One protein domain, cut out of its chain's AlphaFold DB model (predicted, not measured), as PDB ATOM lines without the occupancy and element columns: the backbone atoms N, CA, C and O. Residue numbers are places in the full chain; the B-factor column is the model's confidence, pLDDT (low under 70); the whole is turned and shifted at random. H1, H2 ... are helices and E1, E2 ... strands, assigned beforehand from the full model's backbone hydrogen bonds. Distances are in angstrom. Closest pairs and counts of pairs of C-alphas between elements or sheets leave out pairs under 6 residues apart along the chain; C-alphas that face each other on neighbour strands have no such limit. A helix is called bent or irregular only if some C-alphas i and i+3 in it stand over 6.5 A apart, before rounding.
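Overview. This is residues 27 to 154 of the 157 residues of an uncharacterized protein of Bacteroides sp. OM05-12 (UniProt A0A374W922). A twisted five-stranded sheet forms the middle, with H2 and H3 over one face, H4 beside H2, and H1 over the opposite face. On H1's side of the sheet, the long link of residues 112 to 125 loops out. The 128 printed residues hold four named helices and five named strands, in the order H1 E1 H2 E2 H3 E3 E4 E5 H4; the class is mixed, helices and strands. The sheet is mixed, in the order E3 E2 E1 E4 E5. The whole is compact, with a radius of gyration of the C-alphas of 13.6 A and spans of 40 by 34 by 29 A.

Arrangement. Start at H1, residues 30 to 43, which is on the sheet at a height of 8.7 A; its closest C-alpha to E5, residues 134 to 140, is that of Thr 32, 5.3 A from Val 135. Next comes E1, residues 53 to 58, then H2, residues 63 to 78, on the opposite face from H1 at a height of 8.9 A. H2 runs slantwise to the strands, at 37 degrees to E1 on the local plane. E2, residues 82 to 87, is parallel to E1, with N 83 and O 53 2.9 A apart. H3, residues 96 to 102, lies on the same face as H2 and over E3, residues 108 to 111. H2 touches H3 with residues 74 to 78 alone, closest at the C-alphas of Val 77 and Lys 101, 6.7 A. E3 is parallel to E2, with N 109 and O 84 2.8 A apart. E1, H2, E2 and E2, H3, E3 are strand-helix-strand units, parallel neighbour strands with a helix between, both with right-handed crossovers. E4, residues 126 to 131, is antiparallel to E1, with N 54 and O 128 2.8 A apart. E4 and E5 form a hairpin, with N 129 and O 137 2.8 A apart. H4, residues 146 to 154, is on the sheet and only just touches H2, with 3 pairs of C-alphas within 8 A, closest at Cys 65 and Ile 146, 6.5 A. Every O i to N i+4 pair is within hydrogen-bond range in H1 and H4; 8 of 12 are in H2, and 1 of 3 in H3, beside 2 of 4 O i to N i+3 pairs.

Along the chain. Find C-alpha 30 at (147.269, 153.754, 176.571); from there H1 runs 19.6 A. H2 runs 24.7 A with a kink of 34 degrees near residue 72, and is only just irregular: C-alphas 75 and 78 are 7.0 A apart. E1, E2 and E4 span 16.6, 16.2 and 16.5 A, E3 10.2 A and E5 17.6 A. H3 spans 9.9 A and H4 12.3 A, ending at C-alpha 154, (138.775, 173.626, 192.664).

Size, cuts and confidence. The C-alphas of Lys 27 and Ile 91, 41.2 A apart, are the two farthest apart. The printed part has no cut, and the link from E3 to E4 is long. Only residue 27 has a pLDDT under 70.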
ATOM      1  N   LYS A  27     151.058 159.567 169.065       63.97
ATOM      2  CA  LYS A  27     150.637 158.272 169.583       63.97
ATOM      3  C   LYS A  27     149.828 158.560 170.838       63.97
ATOM      4  O   LYS A  27     150.367 159.065 171.825       63.97
ATOM      5  N   GLU A  28     148.533 158.306 170.739       74.75
ATOM      6  CA  GLU A  28     147.624 158.370 171.869       74.75
ATOM      7  C   GLU A  28     148.135 157.429 172.960       74.75
ATOM      8  O   GLU A  28     148.593 156.315 172.675       74.75
ATOM      9  N   ASP A  29     148.156 157.907 174.201       85.19
ATOM     10  CA  ASP A  29     148.630 157.090 175.306       85.19
ATOM     11  C   ASP A  29     147.604 155.990 175.638       85.19
ATOM     12  O   ASP A  29     146.415 156.060 175.298       85.19
ATOM     13  N   ALA A  30     148.086 154.925 176.279       88.38
ATOM     14  CA  ALA A  30     147.269 153.754 176.571       88.38
ATOM     15  C   ALA A  30     146.110 154.067 177.535       88.38
ATOM     16  O   ALA A  30     145.029 153.505 177.365       88.38
ATOM     17  N   GLN A  31     146.307 154.981 178.492       91.88
ATOM     18  CA  GLN A  31     145.305 155.332 179.500       91.88
ATOM     19  C   GLN A  31     144.158 156.142 178.887       91.88
ATOM     20  O   GLN A  31     142.987 155.862 179.148       91.88
ATOM     21  N   THR A  32     144.464 157.092 178.006       92.38
ATOM     22  CA  THR A  32     143.443 157.823 177.246       92.38
ATOM     23  C   THR A  32     142.643 156.885 176.355       92.38
ATOM     24  O   THR A  32     141.412 156.947 176.337       92.38
ATOM     25  N   THR A  33     143.331 155.974 175.663       93.44
ATOM     26  CA  THR A  33     142.684 154.967 174.814       93.44
ATOM     27  C   THR A  33     141.734 154.093 175.636       93.44
ATOM     28  O   THR A  33     140.598 153.846 175.228       93.44
ATOM     29  N   GLU A  34     142.170 153.647 176.815       94.25
ATOM     30  CA  GLU A  34     141.362 152.865 177.748       94.25
ATOM     31  C   GLU A  34     140.118 153.633 178.211       94.25
ATOM     32  O   GLU A  34     139.010 153.107 178.086       94.25
ATOM     33  N   ILE A  35     140.265 154.887 178.654       94.81
ATOM     34  CA  ILE A  35     139.136 155.724 179.088       94.81
ATOM     35  C   ILE A  35     138.149 155.951 177.941       94.81
ATOM     36  O   ILE A  35     136.949 155.749 178.124       94.81
ATOM     37  N   LYS A  36     138.616 156.316 176.742       94.50
ATOM     38  CA  LYS A  36     137.732 156.517 175.579       94.50
ATOM     39  C   LYS A  36     136.973 155.242 175.220       94.50
ATOM     40  O   LYS A  36     135.763 155.290 174.990       94.50
ATOM     41  N   ASN A  37     137.653 154.096 175.220       95.00
ATOM     42  CA  ASN A  37     137.023 152.802 174.961       95.00
ATOM     43  C   ASN A  37     136.001 152.440 176.039       95.00
ATOM     44  O   ASN A  37     134.914 151.956 175.715       95.00
ATOM     45  N   TYR A  38     136.324 152.695 177.304       94.69
ATOM     46  CA  TYR A  38     135.429 152.473 178.428       94.69
ATOM     47  C   TYR A  38     134.165 153.339 178.313       94.69
ATOM     48  O   TYR A  38     133.054 152.808 178.376       94.69
ATOM     49  N   LEU A  39     134.311 154.645 178.060       94.62
ATOM     50  CA  LEU A  39     133.190 155.576 177.886       94.62
ATOM     51  C   LEU A  39     132.276 155.155 176.732       94.62
ATOM     52  O   LEU A  39     131.052 155.118 176.883       94.62
ATOM     53  N   ASN A  40     132.866 154.768 175.601       94.81
ATOM     54  CA  ASN A  40     132.113 154.290 174.451       94.81
ATOM     55  C   ASN A  40     131.376 152.980 174.762       94.81
ATOM     56  O   ASN A  40     130.179 152.866 174.519       94.81
ATOM     57  N   LYS A  41     132.054 151.996 175.357       93.75
ATOM     58  CA  LYS A  41     131.454 150.688 175.658       93.75
ATOM     59  C   LYS A  41     130.337 150.783 176.695       93.75
ATOM     60  O   LYS A  41     129.311 150.128 176.542       93.75
ATOM     61  N   GLN A  42     130.550 151.551 177.759       91.75
ATOM     62  CA  GLN A  42     129.628 151.581 178.892       91.75
ATOM     63  C   GLN A  42     128.497 152.583 178.699       91.75
ATOM     64  O   GLN A  42     127.377 152.328 179.140       91.75
ATOM     65  N   TYR A  43     128.757 153.723 178.064       90.81
ATOM     66  CA  TYR A  43     127.799 154.829 177.983       90.81
ATOM     67  C   TYR A  43     127.447 155.219 176.547       90.81
ATOM     68  O   TYR A  43     126.604 156.092 176.366       90.81
ATOM     69  N   ASN A  44     128.051 154.581 175.537       92.44
ATOM     70  CA  ASN A  44     127.900 154.946 174.127       92.44
ATOM     71  C   ASN A  44     128.289 156.413 173.853       92.44
ATOM     72  O   ASN A  44     127.651 157.105 173.061       92.44
ATOM     73  N   ILE A  45     129.327 156.894 174.547       92.31
ATOM     74  CA  ILE A  45     129.855 158.255 174.406       92.31
ATOM     75  C   ILE A  45     131.139 158.214 173.588       92.31
ATOM     76  O   ILE A  45     132.093 157.519 173.944       92.31
ATOM     77  N   LYS A  46     131.210 159.057 172.560       92.25
ATOM     78  CA  LYS A  46     132.479 159.444 171.951       92.25
ATOM     79  C   LYS A  46     132.966 160.723 172.625       92.25
ATOM     80  O   LYS A  46     132.287 161.741 172.552       92.25
ATOM     81  N   LEU A  47     134.115 160.657 173.291       90.31
ATOM     82  CA  LEU A  47     134.682 161.796 174.009       90.31
ATOM     83  C   LEU A  47     135.038 162.926 173.027       90.31
ATOM     84  O   LEU A  47     135.842 162.718 172.116       90.31
ATOM     85  N   ASP A  48     134.413 164.091 173.202       89.50
ATOM     86  CA  ASP A  48     134.680 165.295 172.410       89.50
ATOM     87  C   ASP A  48     136.068 165.866 172.760       89.50
ATOM     88  O   ASP A  48     136.482 165.842 173.919       89.50
ATOM     89  N   GLN A  49     136.793 166.369 171.758       89.06
ATOM     90  CA  GLN A  49     138.147 166.919 171.922       89.06
ATOM     91  C   GLN A  49     138.190 168.165 172.820       89.06
ATOM     92  O   GLN A  49     139.239 168.482 173.378       89.06
ATOM     93  N   ASN A  50     137.069 168.866 172.985       91.62
ATOM     94  CA  ASN A  50     136.959 170.033 173.858       91.62
ATOM     95  C   ASN A  50     136.780 169.663 175.336       91.62
ATOM     96  O   ASN A  50     136.864 170.546 176.194       91.62
ATOM     97  N   ILE A  51     136.516 168.389 175.646       94.50
ATOM     98  CA  ILE A  51     136.386 167.927 177.026       94.50
ATOM     99  C   ILE A  51     137.775 167.833 177.645       94.50
ATOM    100  O   ILE A  51     138.587 166.989 177.269       94.50
ATOM    101  N   ASN A  52     138.026 168.685 178.634       94.62
ATOM    102  CA  ASN A  52     139.266 168.683 179.403       94.62
ATOM    103  C   ASN A  52     139.086 168.080 180.804       94.62
ATOM    104  O   ASN A  52     140.051 167.963 181.563       94.62
ATOM    105  N   LYS A  53     137.851 167.715 181.171       95.94
ATOM    106  CA  LYS A  53     137.540 167.188 182.495       95.94
ATOM    107  C   LYS A  53     136.382 166.199 182.464       95.94
ATOM    108  O   LYS A  53     135.361 166.454 181.830       95.94
ATOM    109  N   ILE A  54     136.518 165.091 183.184       97.25
ATOM    110  CA  ILE A  54     135.443 164.115 183.382       97.25
ATOM    111  C   ILE A  54     135.209 163.955 184.879       97.25
ATOM    112  O   ILE A  54     136.134 163.631 185.618       97.25
ATOM    113  N   TYR A  55     133.975 164.161 185.319       97.06
ATOM    114  CA  TYR A  55     133.521 163.895 186.676       97.06
ATOM    115  C   TYR A  55     132.679 162.625 186.673       97.06
ATOM    116  O   TYR A  55     131.699 162.543 185.934       97.06
ATOM    117  N   VAL A  56     133.033 161.652 187.506       96.12
ATOM    118  CA  VAL A  56     132.260 160.421 187.683       96.12
ATOM    119  C   VAL A  56     131.829 160.313 189.136       96.12
ATOM    120  O   VAL A  56     132.671 160.270 190.030       96.12
ATOM    121  N   VAL A  57     130.522 160.273 189.379       95.38
ATOM    122  CA  VAL A  57     129.932 160.122 190.713       95.38
ATOM    123  C   VAL A  57     129.245 158.769 190.795       95.38
ATOM    124  O   VAL A  57     128.334 158.497 190.016       95.38
ATOM    125  N   ASN A  58     129.634 157.952 191.770       92.81
ATOM    126  CA  ASN A  58     129.000 156.670 192.066       92.81
ATOM    127  C   ASN A  58     128.554 156.606 193.528       92.81
ATOM    128  O   ASN A  58     129.270 157.082 194.411       92.81
ATOM    129  N   ASP A  59     127.442 155.921 193.805       86.81
ATOM    130  CA  ASP A  59     126.960 155.630 195.171       86.81
ATOM    131  C   ASP A  59     127.784 154.526 195.885       86.81
ATOM    132  O   ASP A  59     127.229 153.610 196.492       86.81
ATOM    133  N   ILE A  60     129.116 154.562 195.792       84.75
ATOM    134  CA  ILE A  60     130.005 153.527 196.340       84.75
ATOM    135  C   ILE A  60     131.041 154.139 197.275       84.75
ATOM    136  O   ILE A  60     131.775 155.053 196.902       84.75
ATOM    137  N   GLY A  61     131.135 153.581 198.482       79.19
ATOM    138  CA  GLY A  61     132.105 153.988 199.494       79.19
ATOM    139  C   GLY A  61     131.524 154.980 200.501       79.19
ATOM    140  O   GLY A  61     130.426 154.793 201.020       79.19
ATOM    141  N   CYS A  62     132.295 156.015 200.829       85.12
ATOM    142  CA  CYS A  62     131.938 157.003 201.846       85.12
ATOM    143  C   CYS A  62     130.781 157.910 201.382       85.12
ATOM    144  O   CYS A  62     130.977 158.788 200.542       85.12
ATOM    145  N   GLY A  63     129.595 157.757 201.986       87.19
ATOM    146  CA  GLY A  63     128.396 158.545 201.655       87.19
ATOM    147  C   GLY A  63     128.602 160.059 201.763       87.19
ATOM    148  O   GLY A  63     128.316 160.781 200.814       87.19
ATOM    149  N   ASN A  64     129.203 160.541 202.856       87.25
ATOM    150  CA  ASN A  64     129.506 161.972 203.030       87.25
ATOM    151  C   ASN A  64     130.496 162.507 201.986       87.25
ATOM    152  O   ASN A  64     130.446 163.681 201.627       87.25
ATOM    153  N   CYS A  65     131.393 161.652 201.501       89.19
ATOM    154  CA  CYS A  65     132.391 162.010 200.506       89.19
ATOM    155  C   CYS A  65     131.746 162.130 199.127       89.19
ATOM    156  O   CYS A  65     132.007 163.095 198.419       89.19
ATOM    157  N   ILE A  66     130.844 161.201 198.789       91.44
ATOM    158  CA  ILE A  66     130.014 161.260 197.580       91.44
ATOM    159  C   ILE A  66     129.102 162.485 197.617       91.44
ATOM    160  O   ILE A  66     129.034 163.218 196.635       91.44
ATOM    161  N   LEU A  67     128.454 162.752 198.754       91.94
ATOM    162  CA  LEU A  67     127.612 163.931 198.931       91.94
ATOM    163  C   LEU A  67     128.431 165.211 198.728       91.94
ATOM    164  O   LEU A  67     128.110 166.010 197.857       91.94
ATOM    165  N   SER A  68     129.543 165.370 199.452       90.62
ATOM    166  CA  SER A  68     130.401 166.558 199.339       90.62
ATOM    167  C   SER A  68     130.958 166.734 197.928       90.62
ATOM    168  O   SER A  68     130.956 167.840 197.392       90.62
ATOM    169  N   PHE A  69     131.408 165.647 197.299       93.44
ATOM    170  CA  PHE A  69     131.916 165.681 195.935       93.44
ATOM    171  C   PHE A  69     130.817 166.035 194.928       93.44
ATOM    172  O   PHE A  69     131.010 166.947 194.126       93.44
ATOM    173  N   SER A  70     129.653 165.389 194.998       93.81
ATOM    174  CA  SER A  70     128.536 165.664 194.092       93.81
ATOM    175  C   SER A  70     128.023 167.100 194.224       93.81
ATOM    176  O   SER A  70     127.881 167.775 193.206       93.81
ATOM    177  N   GLU A  71     127.856 167.617 195.446       91.69
ATOM    178  CA  GLU A  71     127.508 169.025 195.692       91.69
ATOM    179  C   GLU A  71     128.513 169.973 195.048       91.69
ATOM    180  O   GLU A  71     128.159 170.950 194.388       91.69
ATOM    181  N   SER A  72     129.792 169.651 195.191       89.88
ATOM    182  CA  SER A  72     130.855 170.515 194.716       89.88
ATOM    183  C   SER A  72     130.944 170.609 193.189       89.88
ATOM    184  O   SER A  72     131.342 171.643 192.651       89.88
ATOM    185  N   ILE A  73     130.508 169.564 192.475       92.69
ATOM    186  CA  ILE A  73     130.510 169.553 191.010       92.69
ATOM    187  C   ILE A  73     129.224 170.114 190.395       92.69
ATOM    188  O   ILE A  73     129.186 170.327 189.181       92.69
ATOM    189  N   LYS A  74     128.191 170.430 191.194       89.75
ATOM    190  CA  LYS A  74     126.930 171.010 190.690       89.75
ATOM    191  C   LYS A  74     127.150 172.293 189.894       89.75
ATOM    192  O   LYS A  74     126.457 172.533 188.915       89.75
ATOM    193  N   ASN A  75     128.147 173.100 190.249       85.12
ATOM    194  CA  ASN A  75     128.442 174.340 189.523       85.12
ATOM    195  C   ASN A  75     129.108 174.103 188.155       85.12
ATOM    196  O   ASN A  75     129.086 174.992 187.305       85.12
ATOM    197  N   HIS A  76     129.648 172.906 187.910       88.25
ATOM    198  CA  HIS A  76     130.309 172.542 186.654       88.25
ATOM    199  C   HIS A  76     129.353 171.967 185.601       88.25
ATOM    200  O   HIS A  76     129.747 171.790 184.456       88.25
ATOM    201  N   VAL A  77     128.077 171.750 185.932       89.06
ATOM    202  CA  VAL A  77     127.056 171.226 184.999       89.06
ATOM    203  C   VAL A  77     126.790 172.114 183.782       89.06
ATOM    204  O   VAL A  77     126.177 171.658 182.821       89.06
ATOM    205  N   ASN A  78     127.214 173.379 183.815       87.88
ATOM    206  CA  ASN A  78     127.111 174.302 182.681       87.88
ATOM    207  C   ASN A  78     128.438 174.450 181.912       87.88
ATOM    208  O   ASN A  78     128.495 175.224 180.960       87.88
ATOM    209  N   ASP A  79     129.511 173.771 182.330       90.50
ATOM    210  CA  ASP A  79     130.788 173.802 181.621       90.50
ATOM    211  C   ASP A  79     130.751 172.811 180.453       90.50
ATOM    212  O   ASP A  79     130.747 171.595 180.636       90.50
ATOM    213  N   ASN A  80     130.753 173.334 179.228       90.25
ATOM    214  CA  ASN A  80     130.749 172.512 178.016       90.25
ATOM    215  C   ASN A  80     132.068 171.752 177.799       90.25
ATOM    216  O   ASN A  80     132.131 170.899 176.917       90.25
ATOM    217  N   ARG A  81     133.113 172.044 178.585       93.69
ATOM    218  CA  ARG A  81     134.388 171.311 178.592       93.69
ATOM    219  C   ARG A  81     134.430 170.209 179.657       93.69
ATOM    220  O   ARG A  81     135.441 169.517 179.772       93.69
ATOM    221  N   ALA A  82     133.350 170.035 180.419       95.19
ATOM    222  CA  ALA A  82     133.215 168.984 181.414       95.19
ATOM    223  C   ALA A  82     132.200 167.926 180.967       95.19
ATOM    224  O   ALA A  82     131.081 168.248 180.571       95.19
ATOM    225  N   LEU A  83     132.585 166.657 181.086       96.50
ATOM    226  CA  LEU A  83     131.687 165.507 181.023       96.50
ATOM    227  C   LEU A  83     131.344 165.089 182.452       96.50
ATOM    228  O   LEU A  83     132.240 164.837 183.250       96.50
ATOM    229  N   ILE A  84     130.063 165.010 182.788       96.56
ATOM    230  CA  ILE A  84     129.585 164.613 184.111       96.56
ATOM    231  C   ILE A  84     128.783 163.328 183.970       96.56
ATOM    232  O   ILE A  84     127.780 163.283 183.261       96.56
ATOM    233  N   ILE A  85     129.217 162.288 184.668       96.06
ATOM    234  CA  ILE A  85     128.588 160.973 184.692       96.06
ATOM    235  C   ILE A  85     128.151 160.689 186.125       96.06
ATOM    236  O   ILE A  85     128.973 160.648 187.036       96.06
ATOM    237  N   ILE A  86     126.856 160.473 186.319       95.31
ATOM    238  CA  ILE A  86     126.251 160.160 187.612       95.31
ATOM    239  C   ILE A  86     125.684 158.739 187.548       95.31
ATOM    240  O   ILE A  86     124.695 158.502 186.858       95.31
ATOM    241  N   ASN A  87     126.293 157.795 188.266       94.19
ATOM    242  CA  ASN A  87     125.786 156.436 188.472       94.19
ATOM    243  C   ASN A  87     125.288 156.297 189.918       94.19
ATOM    244  O   ASN A  87     126.007 155.863 190.822       94.19
ATOM    245  N   SER A  88     124.054 156.722 190.157       92.62
ATOM    246  CA  SER A  88     123.506 156.834 191.506       92.62
ATOM    247  C   SER A  88     122.024 156.482 191.511       92.62
ATOM    248  O   SER A  88     121.318 156.679 190.524       92.62
ATOM    249  N   ARG A  89     121.547 155.937 192.632       90.44
ATOM    250  CA  ARG A  89     120.115 155.743 192.914       90.44
ATOM    251  C   ARG A  89     119.504 156.943 193.643       90.44
ATOM    252  O   ARG A  89     118.347 156.873 194.039       90.44
ATOM    253  N   GLY A  90     120.283 158.002 193.861       88.06
ATOM    254  CA  GLY A  90     119.862 159.194 194.589       88.06
ATOM    255  C   GLY A  90     119.937 159.052 196.109       88.06
ATOM    256  O   GLY A  90     119.258 159.780 196.821       88.06
ATOM    257  N   ILE A  91     120.736 158.108 196.627       85.69
ATOM    258  CA  ILE A  91     120.877 157.916 198.080       85.69
ATOM    259  C   ILE A  91     121.764 159.012 198.682       85.69
ATOM    260  O   ILE A  91     121.406 159.608 199.693       85.69
ATOM    261  N   ASN A  92     122.921 159.270 198.062       87.56
ATOM    262  CA  ASN A  92     123.904 160.257 198.529       87.56
ATOM    263  C   ASN A  92     124.105 161.412 197.536       87.56
ATOM    264  O   ASN A  92     125.013 162.220 197.712       87.56
ATOM    265  N   VAL A  93     123.296 161.461 196.477       91.50
ATOM    266  CA  VAL A  93     123.402 162.439 195.392       91.50
ATOM    267  C   VAL A  93     122.022 163.024 195.139       91.50
ATOM    268  O   VAL A  93     121.071 162.294 194.875       91.50
ATOM    269  N   ASP A  94     121.923 164.347 195.183       89.62
ATOM    270  CA  ASP A  94     120.743 165.084 194.737       89.62
ATOM    271  C   ASP A  94     120.668 165.044 193.201       89.62
ATOM    272  O   ASP A  94     121.306 165.842 192.511       89.62
ATOM    273  N   LEU A  95     119.937 164.063 192.664       91.00
ATOM    274  CA  LEU A  95     119.805 163.852 191.219       91.00
ATOM    275  C   LEU A  95     119.037 164.980 190.524       91.00
ATOM    276  O   LEU A  95     119.320 165.267 189.359       91.00
ATOM    277  N   ASP A  96     118.122 165.656 191.222       89.75
ATOM    278  CA  ASP A  96     117.297 166.725 190.647       89.75
ATOM    279  C   ASP A  96     118.154 167.925 190.219       89.75
ATOM    280  O   ASP A  96     117.882 168.573 189.197       89.75
ATOM    281  N   ALA A  97     119.250 168.180 190.942       86.38
ATOM    282  CA  ALA A  97     120.238 169.188 190.569       86.38
ATOM    283  C   ALA A  97     120.906 168.910 189.207       86.38
ATOM    284  O   ALA A  97     121.307 169.851 188.517       86.38
ATOM    285  N   PHE A  98     121.004 167.642 188.796       91.50
ATOM    286  CA  PHE A  98     121.627 167.233 187.535       91.50
ATOM    287  C   PHE A  98     120.601 166.968 186.421       91.50
ATOM    288  O   PHE A  98     120.861 167.315 185.266       91.50
ATOM    289  N   GLU A  99     119.426 166.410 186.733       89.56
ATOM    290  CA  GLU A  99     118.400 166.048 185.736       89.56
ATOM    291  C   GLU A  99     117.889 167.268 184.959       89.56
ATOM    292  O   GLU A  99     117.788 167.230 183.731       89.56
ATOM    293  N   ASN A 100     117.679 168.402 185.635       83.50
ATOM    294  CA  ASN A 100     117.275 169.645 184.964       83.50
ATOM    295  C   ASN A 100     118.289 170.099 183.904       83.50
ATOM    296  O   ASN A 100     117.924 170.701 182.894       83.50
ATOM    297  N   LYS A 101     119.576 169.808 184.122       83.19
ATOM    298  CA  LYS A 101     120.667 170.217 183.233       83.19
ATOM    299  C   LYS A 101     120.907 169.234 182.111       83.19
ATOM    300  O   LYS A 101     121.210 169.677 181.005       83.19
ATOM    301  N   ARG A 102     120.677 167.944 182.353       83.69
ATOM    302  CA  ARG A 102     120.718 166.890 181.334       83.69
ATOM    303  C   ARG A 102     119.858 167.210 180.109       83.69
ATOM    304  O   ARG A 102     120.242 166.883 178.993       83.69
ATOM    305  N   LEU A 103     118.724 167.889 180.295       81.38
ATOM    306  CA  LEU A 103     117.844 168.296 179.188       81.38
ATOM    307  C   LEU A 103     118.477 169.341 178.255       81.38
ATOM    308  O   LEU A 103     118.074 169.456 177.101       81.38
ATOM    309  N   THR A 104     119.451 170.104 178.751       84.19
ATOM    310  CA  THR A 104     120.077 171.228 178.031       84.19
ATOM    311  C   THR A 104     121.566 171.037 177.750       84.19
ATOM    312  O   THR A 104     122.110 171.748 176.911       84.19
ATOM    313  N   ASN A 105     122.228 170.101 178.434       87.50
ATOM    314  CA  ASN A 105     123.649 169.813 178.283       87.50
ATOM    315  C   ASN A 105     123.855 168.309 178.010       87.50
ATOM    316  O   ASN A 105     123.680 167.502 178.928       87.50
ATOM    317  N   PRO A 106     124.261 167.919 176.786       88.69
ATOM    318  CA  PRO A 106     124.484 166.515 176.428       88.69
ATOM    319  C   PRO A 106     125.684 165.886 177.153       88.69
ATOM    320  O   PRO A 106     125.827 164.666 177.142       88.69
ATOM    321  N   ASN A 107     126.527 166.694 177.802       93.62
ATOM    322  CA  ASN A 107     127.669 166.225 178.579       93.62
ATOM    323  C   ASN A 107     127.292 165.841 180.017       93.62
ATOM    324  O   ASN A 107     128.173 165.519 180.807       93.62
ATOM    325  N   VAL A 108     126.011 165.888 180.390       94.56
ATOM    326  CA  VAL A 108     125.529 165.368 181.673       94.56
ATOM    327  C   VAL A 108     124.813 164.051 181.414       94.56
ATOM    328  O   VAL A 108     123.851 163.992 180.653       94.56
ATOM    329  N   ILE A 109     125.277 162.980 182.045       93.94
ATOM    330  CA  ILE A 109     124.783 161.622 181.826       93.94
ATOM    331  C   ILE A 109     124.417 161.031 183.168       93.94
ATOM    332  O   ILE A 109     125.237 160.973 184.079       93.94
ATOM    333  N   ILE A 110     123.174 160.578 183.281       93.75
ATOM    334  CA  ILE A 110     122.628 160.057 184.529       93.75
ATOM    335  C   ILE A 110     122.160 158.632 184.280       93.75
ATOM    336  O   ILE A 110     121.298 158.378 183.434       93.75
ATOM    337  N   LYS A 111     122.740 157.698 185.025       92.31
ATOM    338  CA  LYS A 111     122.292 156.316 185.121       92.31
ATOM    339  C   LYS A 111     121.782 156.064 186.528       92.31
ATOM    340  O   LYS A 111     122.520 156.164 187.503       92.31
ATOM    341  N   HIS A 112     120.528 155.637 186.604       90.00
ATOM    342  CA  HIS A 112     119.850 155.254 187.844       90.00
ATOM    343  C   HIS A 112     120.284 153.849 188.308       90.00
ATOM    344  O   HIS A 112     119.470 152.957 188.544       90.00
ATOM    345  N   SER A 113     121.594 153.607 188.353       86.75
ATOM    346  CA  SER A 113     122.205 152.307 188.638       86.75
ATOM    347  C   SER A 113     123.507 152.468 189.411       86.75
ATOM    348  O   SER A 113     124.211 153.454 189.231       86.75
ATOM    349  N   ILE A 114     123.853 151.458 190.208       83.44
ATOM    350  CA  ILE A 114     125.125 151.388 190.935       83.44
ATOM    351  C   ILE A 114     126.075 150.478 190.149       83.44
ATOM    352  O   ILE A 114     125.646 149.439 189.637       83.44
ATOM    353  N   ILE A 115     127.346 150.869 190.044       85.06
ATOM    354  CA  ILE A 115     128.407 150.011 189.506       85.06
ATOM    355  C   ILE A 115     128.695 148.910 190.531       85.06
ATOM    356  O   ILE A 115     128.908 149.187 191.701       85.06
ATOM    357  N   ASN A 116     128.695 147.644 190.120       81.88
ATOM    358  CA  ASN A 116     128.833 146.532 191.071       81.88
ATOM    359  C   ASN A 116     130.148 145.754 190.923       81.88
ATOM    360  O   ASN A 116     130.405 144.870 191.732       81.88
ATOM    361  N   ASP A 117     130.957 146.048 189.900       88.88
ATOM    362  CA  ASP A 117     132.239 145.377 189.669       88.88
ATOM    363  C   ASP A 117     133.397 146.236 190.206       88.88
ATOM    364  O   ASP A 117     133.677 147.286 189.628       88.88
ATOM    365  N   PRO A 118     134.110 145.807 191.266       87.19
ATOM    366  CA  PRO A 118     135.284 146.507 191.787       87.19
ATOM    367  C   PRO A 118     136.436 146.656 190.788       87.19
ATOM    368  O   PRO A 118     137.359 147.427 191.039       87.19
ATOM    369  N   LYS A 119     136.420 145.897 189.685       88.38
ATOM    370  CA  LYS A 119     137.396 146.005 188.591       88.38
ATOM    371  C   LYS A 119     137.009 147.051 187.549       88.38
ATOM    372  O   LYS A 119     137.762 147.254 186.599       88.38
ATOM    373  N   ASP A 120     135.841 147.672 187.681       90.94
ATOM    374  CA  ASP A 120     135.419 148.739 186.789       90.94
ATOM    375  C   ASP A 120     136.357 149.951 186.927       90.94
ATOM    376  O   ASP A 120     136.719 150.351 188.037       90.94
ATOM    377  N   LEU A 121     136.755 150.528 185.788       90.00
ATOM    378  CA  LEU A 121     137.702 151.645 185.714       90.00
ATOM    379  C   LEU A 121     137.274 152.826 186.591       90.00
ATOM    380  O   LEU A 121     138.112 153.465 187.225       90.00
ATOM    381  N   PHE A 122     135.969 153.082 186.653       91.75
ATOM    382  CA  PHE A 122     135.391 154.083 187.533       91.75
ATOM    383  C   PHE A 122     134.490 153.414 188.558       91.75
ATOM    384  O   PHE A 122     133.349 153.825 188.721       91.75
ATOM    385  N   TYR A 123     134.973 152.389 189.264       90.69
ATOM    386  CA  TYR A 123     134.258 151.848 190.421       90.69
ATOM    387  C   TYR A 123     134.066 152.925 191.503       90.69
ATOM    388  O   TYR A 123     132.953 153.171 191.968       90.69
ATOM    389  N   ASN A 124     135.132 153.649 191.850       90.19
ATOM    390  CA  ASN A 124     135.049 154.786 192.766       90.19
ATOM    391  C   ASN A 124     134.643 156.068 192.027       90.19
ATOM    392  O   ASN A 124     134.925 156.233 190.838       90.19
ATOM    393  N   SER A 125     134.034 157.002 192.763       93.81
ATOM    394  CA  SER A 125     133.859 158.369 192.263       93.81
ATOM    395  C   SER A 125     135.228 158.964 191.919       93.81
ATOM    396  O   SER A 125     136.200 158.729 192.638       93.81
ATOM    397  N   SER A 126     135.334 159.705 190.822       94.94
ATOM    398  CA  SER A 126     136.624 160.185 190.326       94.94
ATOM    399  C   SER A 126     136.529 161.465 189.501       94.94
ATOM    400  O   SER A 126     135.468 161.837 188.994       94.94
ATOM    401  N   VAL A 127     137.669 162.144 189.371       96.25
ATOM    402  CA  VAL A 127     137.880 163.240 188.421       96.25
ATOM    403  C   VAL A 127     139.039 162.885 187.506       96.25
ATOM    404  O   VAL A 127     140.131 162.587 187.985       96.25
ATOM    405  N   VAL A 128     138.814 162.958 186.201       96.62
ATOM    406  CA  VAL A 128     139.844 162.797 185.172       96.62
ATOM    407  C   VAL A 128     140.127 164.158 184.552       96.62
ATOM    408  O   VAL A 128     139.206 164.821 184.078       96.62
ATOM    409  N   TYR A 129     141.391 164.560 184.537       95.69
ATOM    410  CA  TYR A 129     141.885 165.734 183.823       95.69
ATOM    411  C   TYR A 129     142.492 165.306 182.498       95.69
ATOM    412  O   TYR A 129     143.269 164.350 182.445       95.69
ATOM    413  N   ILE A 130     142.137 166.029 181.442       93.88
ATOM    414  CA  ILE A 130     142.618 165.797 180.088       93.88
ATOM    415  C   ILE A 130     143.324 167.064 179.613       93.88
ATOM    416  O   ILE A 130     142.720 168.134 179.539       93.88
ATOM    417  N   GLU A 131     144.596 166.935 179.256       90.94
ATOM    418  CA  GLU A 131     145.415 168.003 178.691       90.94
ATOM    419  C   GLU A 131     146.014 167.533 177.366       90.94
ATOM    420  O   GLU A 131     146.512 166.415 177.257       90.94
ATOM    421  N   GLN A 132     145.949 168.378 176.330       87.81
ATOM    422  CA  GLN A 132     146.471 168.047 174.992       87.81
ATOM    423  C   GLN A 132     145.955 166.690 174.465       87.81
ATOM    424  O   GLN A 132     146.714 165.883 173.926       87.81
ATOM    425  N   GLU A 133     144.652 166.447 174.651       85.81
ATOM    426  CA  GLU A 133     143.946 165.209 174.281       85.81
ATOM    427  C   GLU A 133     144.440 163.937 174.990       85.81
ATOM    428  O   GLU A 133     144.129 162.832 174.542       85.81
ATOM    429  N   LYS A 134     145.181 164.080 176.093       90.94
ATOM    430  CA  LYS A 134     145.713 162.980 176.898       90.94
ATOM    431  C   LYS A 134     145.252 163.083 178.339       90.94
ATOM    432  O   LYS A 134     145.115 164.177 178.876       90.94
ATOM    433  N   VAL A 135     145.034 161.941 178.972       92.56
ATOM    434  CA  VAL A 135     144.791 161.862 180.408       92.56
ATOM    435  C   VAL A 135     146.059 162.305 181.118       92.56
ATOM    436  O   VAL A 135     147.117 161.701 180.967       92.56
ATOM    437  N   ASP A 136     145.933 163.385 181.873       93.62
ATOM    438  CA  ASP A 136     147.018 163.921 182.681       93.62
ATOM    439  C   ASP A 136     146.943 163.370 184.109       93.62
ATOM    440  O   ASP A 136     147.919 162.849 184.645       93.62
ATOM    441  N   THR A 137     145.765 163.457 184.729       92.88
ATOM    442  CA  THR A 137     145.574 163.094 186.137       92.88
ATOM    443  C   THR A 137     144.230 162.409 186.342       92.88
ATOM    444  O   THR A 137     143.209 162.870 185.836       92.88
ATOM    445  N   ILE A 138     144.213 161.351 187.159       93.94
ATOM    446  CA  ILE A 138     142.989 160.742 187.693       93.94
ATOM    447  C   ILE A 138     143.014 160.859 189.216       93.94
ATOM    448  O   ILE A 138     143.952 160.399 189.866       93.94
ATOM    449  N   ILE A 139     141.971 161.454 189.787       93.12
ATOM    450  CA  ILE A 139     141.779 161.581 191.232       93.12
ATOM    451  C   ILE A 139     140.619 160.681 191.625       93.12
ATOM    452  O   ILE A 139     139.482 160.954 191.254       93.12
ATOM    453  N   ASN A 140     140.901 159.634 192.394       91.94
ATOM    454  CA  ASN A 140     139.868 158.783 192.973       91.94
ATOM    455  C   ASN A 140     139.402 159.377 194.297       91.94
ATOM    456  O   ASN A 140     140.187 159.483 195.241       91.94
ATOM    457  N   ILE A 141     138.128 159.738 194.362       90.38
ATOM    458  CA  ILE A 141     137.512 160.331 195.539       90.38
ATOM    459  C   ILE A 141     137.430 159.274 196.634       90.38
ATOM    460  O   ILE A 141     136.797 158.230 196.472       90.38
ATOM    461  N   ASN A 142     138.075 159.554 197.758       83.75
ATOM    462  CA  ASN A 142     138.064 158.692 198.929       83.75
ATOM    463  C   ASN A 142     137.873 159.534 200.193       83.75
ATOM    464  O   ASN A 142     137.981 160.757 200.162       83.75
ATOM    465  N   GLY A 143     137.530 158.881 201.304       78.81
ATOM    466  CA  GLY A 143     137.230 159.599 202.541       78.81
ATOM    467  C   GLY A 143     138.437 160.069 203.332       78.81
ATOM    468  O   GLY A 143     138.300 161.018 204.098       78.81
ATOM    469  N   GLU A 144     139.597 159.449 203.140       81.06
ATOM    470  CA  GLU A 144     140.805 159.780 203.899       81.06
ATOM    471  C   GLU A 144     141.346 161.160 203.501       81.06
ATOM    472  O   GLU A 144     141.716 161.941 204.373       81.06
ATOM    473  N   ASP A 145     141.279 161.506 202.211       83.88
ATOM    474  CA  ASP A 145     141.866 162.735 201.664       83.88
ATOM    475  C   ASP A 145     140.849 163.703 201.043       83.88
ATOM    476  O   ASP A 145     141.233 164.633 200.329       83.88
ATOM    477  N   ILE A 146     139.550 163.536 201.318       84.81
ATOM    478  CA  ILE A 146     138.483 164.274 200.620       84.81
ATOM    479  C   ILE A 146     138.698 165.794 200.617       84.81
ATOM    480  O   ILE A 146     138.522 166.440 199.589       84.81
ATOM    481  N   VAL A 147     139.136 166.385 201.734       85.81
ATOM    482  CA  VAL A 147     139.363 167.837 201.832       85.81
ATOM    483  C   VAL A 147     140.470 168.285 200.876       85.81
ATOM    484  O   VAL A 147     140.278 169.236 200.119       85.81
ATOM    485  N   ASN A 148     141.601 167.578 200.865       87.12
ATOM    486  CA  ASN A 148     142.739 167.885 199.997       87.12
ATOM    487  C   ASN A 148     142.384 167.657 198.522       87.12
ATOM    488  O   ASN A 148     142.732 168.465 197.661       87.12
ATOM    489  N   GLN A 149     141.642 166.585 198.232       87.81
ATOM    490  CA  GLN A 149     141.174 166.255 196.887       87.81
ATOM    491  C   GLN A 149     140.245 167.337 196.339       87.81
ATOM    492  O   GLN A 149     140.465 167.835 195.236       87.81
ATOM    493  N   LEU A 150     139.247 167.752 197.121       87.38
ATOM    494  CA  LEU A 150     138.320 168.816 196.741       87.38
ATOM    495  C   LEU A 150     139.050 170.151 196.535       87.38
ATOM    496  O   LEU A 150     138.837 170.814 195.523       87.38
ATOM    497  N   GLN A 151     139.976 170.517 197.427       88.56
ATOM    498  CA  GLN A 151     140.797 171.722 197.255       88.56
ATOM    499  C   GLN A 151     141.626 171.686 195.967       88.56
ATOM    500  O   GLN A 151     141.657 172.671 195.227       88.56
ATOM    501  N   TYR A 152     142.277 170.561 195.675       87.62
ATOM    502  CA  TYR A 152     143.026 170.391 194.433       87.62
ATOM    503  C   TYR A 152     142.113 170.543 193.210       87.62
ATOM    504  O   TYR A 152     142.456 171.256 192.268       87.62
ATOM    505  N   ILE A 153     140.926 169.927 193.247       87.12
ATOM    506  CA  ILE A 153     139.955 169.977 192.151       87.12
ATOM    507  C   ILE A 153     139.490 171.412 191.857       87.12
ATOM    508  O   ILE A 153     139.381 171.770 190.685       87.12
ATOM    509  N   PHE A 154     139.247 172.244 192.876       81.75
ATOM    510  CA  PHE A 154     138.775 173.626 192.664       81.75
ATOM    511  C   PHE A 154     139.873 174.619 192.320       81.75
ATOM    512  O   PHE A 154     139.612 175.606 191.634       81.75
TER     513      PHE A 154